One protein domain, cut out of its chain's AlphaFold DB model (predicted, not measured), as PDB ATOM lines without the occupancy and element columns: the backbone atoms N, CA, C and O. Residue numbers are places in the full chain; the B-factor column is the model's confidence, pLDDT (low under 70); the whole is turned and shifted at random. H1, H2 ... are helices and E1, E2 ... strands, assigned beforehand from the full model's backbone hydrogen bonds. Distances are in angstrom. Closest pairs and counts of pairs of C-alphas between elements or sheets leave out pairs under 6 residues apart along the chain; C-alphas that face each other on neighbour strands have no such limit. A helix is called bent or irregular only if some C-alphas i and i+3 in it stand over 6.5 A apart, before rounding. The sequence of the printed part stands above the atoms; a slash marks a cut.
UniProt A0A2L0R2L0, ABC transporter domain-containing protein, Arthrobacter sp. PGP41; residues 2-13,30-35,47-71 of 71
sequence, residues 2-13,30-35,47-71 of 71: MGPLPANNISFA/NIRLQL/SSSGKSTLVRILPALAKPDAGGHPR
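Overview. This is residues 2 to 13, 30 to 35 and 47 to 71 of the 71 residues of the protein "ABC transporter domain-containing protein" of Arthrobacter sp. PGP41 (UniProt A0A2L0R2L0). A small, twisted antiparallel sheet is built on one long bent strand, E1, with E2 along one side of it and the short E3 along the other; one short helix, H1, only grazes the sheet, near E1. The printed part has 43 residues, with one named helix and three named strands in the order E1, E2, H1, E3 along the chain, and the sheet's order is E2, E1, E3. The class is mixed, helices and strands. The whole is compact, with a radius of gyration of the C-alphas of 10.1 A, and its outline is elongated, spanning 32 by 19 by 18 A.

Arrangement. The inner strand of the sheet is E1, residues 5 to 13, which bends by 62 degrees at residue 9. One edge strand is E2, residues 30 to 35, antiparallel to E1 with an angle of 151 degrees between their directions. The C-alphas of Asn 30 and Asn 9 face each other at 4.3 A, and N 5 and O 35, at 2.9 A, and N 33 and O 7, at 3.0 A, are within hydrogen-bond range. The other edge strand is E3, residues 66 to 68, antiparallel to E1 at 153 degrees. The C-alphas of Asn 9 and Gly 67 face each other at 4.5 A, and N 8 and O 68, at 3.0 A, and N 68 and O 8, at 3.0 A, are within hydrogen-bond range. H1, residues 51 to 57, is on the sheet but only grazes it, with its residues 53 to 57. E1 and H1 are near each other, with 9 pairs of C-alphas within 10 A and no pair within 8 A. In H1 every O i to N i+4 pair is within hydrogen-bond range.

Along the chain. E1 begins at C-alpha 5, (7.055, 57.532, 84.794), and measures 22.8 A to C-alpha 13, (5.892, 80.197, 82.401). E2, Asn 30 to Leu 35, measures 16.4 A. H1, Lys 51 to Ile 57, measures 10.1 A. E3, Ala 66 to Gly 68, measures 6.9 A and ends at C-alpha 68, (11.040, 66.804, 81.808).

Size, cuts and confidence. The two C-alphas farthest apart are those of Met 2 and Ser 47, at 32.9 A. Residues 14 to 29 are not printed, and C-alphas 13 and 30 are 11.5 A apart across that cut. Residues 36 to 46 are not printed either, and C-alphas 35 and 47 are 22.7 A apart across it. H1 to E3 is a short link of 8 residues. The mean pLDDT of the printed part is 90.2, and residues 2 and 71 are under 70; residue 71 is the chain's last.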
ATOM      1  N   MET A   2       6.846  47.874  82.250       69.38
ATOM      2  CA  MET A   2       6.727  49.339  82.291       69.38
ATOM      3  C   MET A   2       7.017  49.798  83.720       69.38
ATOM      4  O   MET A   2       6.341  49.369  84.650       69.38
ATOM      5  N   GLY A   3       8.071  50.593  83.893       82.06
ATOM      6  CA  GLY A   3       8.394  51.227  85.166       82.06
ATOM      7  C   GLY A   3       7.544  52.482  85.396       82.06
ATOM      8  O   GLY A   3       6.875  52.952  84.474       82.06
ATOM      9  N   PRO A   4       7.555  53.035  86.616       84.44
ATOM     10  CA  PRO A   4       6.918  54.317  86.894       84.44
ATOM     11  C   PRO A   4       7.501  55.432  86.023       84.44
ATOM     12  O   PRO A   4       8.699  55.430  85.755       84.44
ATOM     13  N   LEU A   5       6.661  56.388  85.619       85.75
ATOM     14  CA  LEU A   5       7.055  57.532  84.794       85.75
ATOM     15  C   LEU A   5       7.542  58.678  85.698       85.75
ATOM     16  O   LEU A   5       6.712  59.283  86.386       85.75
ATOM     17  N   PRO A   6       8.853  58.992  85.734       88.94
ATOM     18  CA  PRO A   6       9.366  60.097  86.528       88.94
ATOM     19  C   PRO A   6       9.284  61.406  85.740       88.94
ATOM     20  O   PRO A   6       9.717  61.481  84.594       88.94
ATOM     21  N   ALA A   7       8.796  62.462  86.377       89.75
ATOM     22  CA  ALA A   7       8.800  63.820  85.851       89.75
ATOM     23  C   ALA A   7       9.527  64.721  86.851       89.75
ATOM     24  O   ALA A   7       9.051  64.922  87.969       89.75
ATOM     25  N   ASN A   8      10.686  65.249  86.455       92.25
ATOM     26  CA  ASN A   8      11.597  65.945  87.359       92.25
ATOM     27  C   ASN A   8      11.845  67.386  86.925       92.25
ATOM     28  O   ASN A   8      12.053  67.675  85.746       92.25
ATOM     29  N   ASN A   9      11.883  68.274  87.919       92.94
ATOM     30  CA  ASN A   9      12.254  69.683  87.803       92.94
ATOM     31  C   ASN A   9      11.421  70.471  86.782       92.94
ATOM     32  O   ASN A   9      11.909  71.447  86.209       92.94
ATOM     33  N   ILE A  10      10.160  70.081  86.575       93.06
ATOM     34  CA  ILE A  10       9.282  70.726  85.598       93.06
ATOM     35  C   ILE A  10       8.995  72.156  86.051       93.06
ATOM     36  O   ILE A  10       8.352  72.389  87.078       93.06
ATOM     37  N   SER A  11       9.463  73.115  85.260       94.25
ATOM     38  CA  SER A  11       9.159  74.539  85.422       94.25
ATOM     39  C   SER A  11       8.631  75.095  84.108       94.25
ATOM     40  O   SER A  11       9.069  74.671  83.039       94.25
ATOM     41  N   PHE A  12       7.666  76.008  84.182       92.88
ATOM     42  CA  PHE A  12       7.046  76.592  82.993       92.88
ATOM     43  C   PHE A  12       6.425  77.956  83.296       92.88
ATOM     44  O   PHE A  12       5.760  78.112  84.324       92.88
ATOM     45  N   ALA A  13       6.559  78.905  82.376       90.88
ATOM     46  CA  ALA A  13       5.892  80.197  82.401       90.88
ATOM     47  C   ALA A  13       5.269  80.546  81.042       90.88
ATOM     48  O   ALA A  13       5.858  80.338  79.986       90.88
ATOM     49  N   ASN A  30       9.476  73.966  89.654       94.00
ATOM     50  CA  ASN A  30      10.262  72.803  90.084       94.00
ATOM     51  C   ASN A  30       9.397  71.603  90.523       94.00
ATOM     52  O   ASN A  30       9.612  71.008  91.580       94.00
ATOM     53  N   ILE A  31       8.392  71.261  89.717       94.75
ATOM     54  CA  ILE A  31       7.493  70.150  90.017       94.75
ATOM     55  C   ILE A  31       8.247  68.829  89.847       94.75
ATOM     56  O   ILE A  31       8.954  68.621  88.855       94.75
ATOM     57  N   ARG A  32       8.072  67.937  90.825       94.25
ATOM     58  CA  ARG A  32       8.554  66.556  90.806       94.25
ATOM     59  C   ARG A  32       7.385  65.629  91.089       94.25
ATOM     60  O   ARG A  32       6.694  65.818  92.088       94.25
ATOM     61  N   LEU A  33       7.157  64.658  90.216       92.81
ATOM     62  CA  LEU A  33       6.149  63.624  90.421       92.81
ATOM     63  C   LEU A  33       6.576  62.304  89.781       92.81
ATOM     64  O   LEU A  33       7.399  62.272  88.866       92.81
ATOM     65  N   GLN A  34       5.978  61.221  90.257       92.69
ATOM     66  CA  GLN A  34       6.181  59.878  89.742       92.69
ATOM     67  C   GLN A  34       4.814  59.214  89.587       92.69
ATOM     68  O   GLN A  34       4.044  59.166  90.545       92.69
ATOM     69  N   LEU A  35       4.500  58.743  88.380       91.31
ATOM     70  CA  LEU A  35       3.220  58.098  88.081       91.31
ATOM     71  C   LEU A  35       3.411  56.586  87.968       91.31
ATOM     72  O   LEU A  35       4.201  56.116  87.147       91.31
ATOM     73  N   SER A  47      -8.155  77.064  91.695       91.94
ATOM     74  CA  SER A  47      -8.134  77.596  90.325       91.94
ATOM     75  C   SER A  47      -6.838  78.384  90.083       91.94
ATOM     76  O   SER A  47      -6.332  79.028  90.997       91.94
ATOM     77  N   SER A  48      -6.278  78.303  88.870       87.88
ATOM     78  CA  SER A  48      -4.986  78.896  88.460       87.88
ATOM     79  C   SER A  48      -3.692  78.316  89.065       87.88
ATOM     80  O   SER A  48      -2.612  78.778  88.721       87.88
ATOM     81  N   SER A  49      -3.747  77.235  89.851       90.50
ATOM     82  CA  SER A  49      -2.552  76.611  90.456       90.50
ATOM     83  C   SER A  49      -1.605  75.868  89.486       90.50
ATOM     84  O   SER A  49      -0.754  75.107  89.933       90.50
ATOM     85  N   GLY A  50      -1.790  75.988  88.165       93.06
ATOM     86  CA  GLY A  50      -0.942  75.325  87.161       93.06
ATOM     87  C   GLY A  50      -1.370  73.915  86.726       93.06
ATOM     88  O   GLY A  50      -0.714  73.313  85.882       93.06
ATOM     89  N   LYS A  51      -2.497  73.379  87.218       95.81
ATOM     90  CA  LYS A  51      -2.949  72.002  86.900       95.81
ATOM     91  C   LYS A  51      -3.063  71.715  85.400       95.81
ATOM     92  O   LYS A  51      -2.465  70.766  84.904       95.81
ATOM     93  N   SER A  52      -3.789  72.557  84.664       95.06
ATOM     94  CA  SER A  52      -3.965  72.402  83.213       95.06
ATOM     95  C   SER A  52      -2.649  72.554  82.445       95.06
ATOM     96  O   SER A  52      -2.489  71.977  81.374       95.06
ATOM     97  N   THR A  53      -1.694  73.314  82.987       94.94
ATOM     98  CA  THR A  53      -0.344  73.429  82.429       94.94
ATOM     99  C   THR A  53       0.431  72.126  82.619       94.94
ATOM    100  O   THR A  53       1.008  71.627  81.657       94.94
ATOM    101  N   LEU A  54       0.380  71.523  83.811       94.06
ATOM    102  CA  LEU A  54       1.032  70.238  84.082       94.06
ATOM    103  C   LEU A  54       0.469  69.115  83.194       94.06
ATOM    104  O   LEU A  54       1.237  68.367  82.594       94.06
ATOM    105  N   VAL A  55      -0.858  69.061  83.025       94.31
ATOM    106  CA  VAL A  55      -1.545  68.091  82.146       94.31
ATOM    107  C   VAL A  55      -1.172  68.258  80.669       94.31
ATOM    108  O   VAL A  55      -1.251  67.296  79.917       94.31
ATOM    109  N   ARG A  56      -0.731  69.443  80.229       94.06
ATOM    110  CA  ARG A  56      -0.201  69.645  78.868       94.06
ATOM    111  C   ARG A  56       1.258  69.212  78.732       94.06
ATOM    112  O   ARG A  56       1.653  68.743  77.672       94.06
ATOM    113  N   ILE A  57       2.060  69.362  79.781       93.81
ATOM    114  CA  ILE A  57       3.492  69.038  79.736       93.81
ATOM    115  C   ILE A  57       3.740  67.529  79.830       93.81
ATOM    116  O   ILE A  57       4.563  67.014  79.082       93.81
ATOM    117  N   LEU A  58       3.025  66.817  80.708       91.69
ATOM    118  CA  LEU A  58       3.200  65.370  80.914       91.69
ATOM    119  C   LEU A  58       3.015  64.495  79.655       91.69
ATOM    120  O   LEU A  58       3.757  63.536  79.510       91.69
ATOM    121  N   PRO A  59       2.075  64.776  78.737       91.06
ATOM    122  CA  PRO A  59       1.969  64.080  77.450       91.06
ATOM    123  C   PRO A  59       2.811  64.730  76.335       91.06
ATOM    124  O   PRO A  59       2.570  64.479  75.158       91.06
ATOM    125  N   ALA A  60       3.762  65.605  76.681       91.44
ATOM    126  CA  ALA A  60       4.592  66.366  75.747       91.44
ATOM    127  C   ALA A  60       3.817  67.256  74.745       91.44
ATOM    128  O   ALA A  60       4.338  67.581  73.678       91.44
ATOM    129  N   LEU A  61       2.604  67.711  75.094       93.56
ATOM    130  CA  LEU A  61       1.825  68.679  74.297       93.56
ATOM    131  C   LEU A  61       2.330  70.122  74.461       93.56
ATOM    132  O   LEU A  61       2.013  70.993  73.654       93.56
ATOM    133  N   ALA A  62       3.103  70.386  75.513       92.19
ATOM    134  CA  ALA A  62       3.828  71.628  75.728       92.19
ATOM    135  C   ALA A  62       5.247  71.320  76.215       92.19
ATOM    136  O   ALA A  62       5.459  70.390  76.996       92.19
ATOM    137  N   LYS A  63       6.221  72.121  75.773       92.62
ATOM    138  CA  LYS A  63       7.610  72.004  76.217       92.62
ATOM    139  C   LYS A  63       7.793  72.780  77.532       92.62
ATOM    140  O   LYS A  63       7.436  73.956  77.559       92.62
ATOM    141  N   PRO A  64       8.320  72.161  78.604       93.81
ATOM    142  CA  PRO A  64       8.668  72.890  79.817       93.81
ATOM    143  C   PRO A  64       9.884  73.797  79.574       93.81
ATOM    144  O   PRO A  64      10.711  73.516  78.706       93.81
ATOM    145  N   ASP A  65      10.024  74.851  80.376       93.38
ATOM    146  CA  ASP A  65      11.204  75.727  80.345       93.38
ATOM    147  C   ASP A  65      12.431  75.035  80.958       93.38
ATOM    148  O   ASP A  65      13.568  75.309  80.580       93.38
ATOM    149  N   ALA A  66      12.200  74.123  81.908       93.31
ATOM    150  CA  ALA A  66      13.224  73.294  82.532       93.31
ATOM    151  C   ALA A  66      12.655  71.932  82.950       93.31
ATOM    152  O   ALA A  66      11.462  71.814  83.240       93.31
ATOM    153  N   GLY A  67      13.528  70.924  83.029       92.69
ATOM    154  CA  GLY A  67      13.158  69.565  83.429       92.69
ATOM    155  C   GLY A  67      12.435  68.774  82.334       92.69
ATOM    156  O   GLY A  67      12.480  69.132  81.156       92.69
ATOM    157  N   GLY A  68      11.781  67.678  82.723       88.81
ATOM    158  CA  GLY A  68      11.040  66.804  81.808       88.81
ATOM    159  C   GLY A  68      10.817  65.392  82.355       88.81
ATOM    160  O   GLY A  68      11.109  65.114  83.521       88.81
ATOM    161  N   HIS A  69      10.306  64.506  81.500       83.94
ATOM    162  CA  HIS A  69      10.228  63.063  81.742       83.94
ATOM    163  C   HIS A  69      10.919  62.298  80.593       83.94
ATOM    164  O   HIS A  69      10.999  62.829  79.479       83.94
ATOM    165  N   PRO A  70      11.423  61.073  80.827       74.75
ATOM    166  CA  PRO A  70      11.913  60.197  79.762       74.75
ATOM    167  C   PRO A  70      10.768  59.839  78.808       74.75
ATOM    168  O   PRO A  70       9.643  59.635  79.270       74.75
ATOM    169  N   ARG A  71      11.038  59.788  77.501       61.50
ATOM    170  CA  ARG A  71      10.067  59.284  76.520       61.50
ATOM    171  C   ARG A  71       9.938  57.771  76.582       61.50
ATOM    172  O   ARG A  71      10.968  57.119  76.855       61.50
TER     173      ARG A  71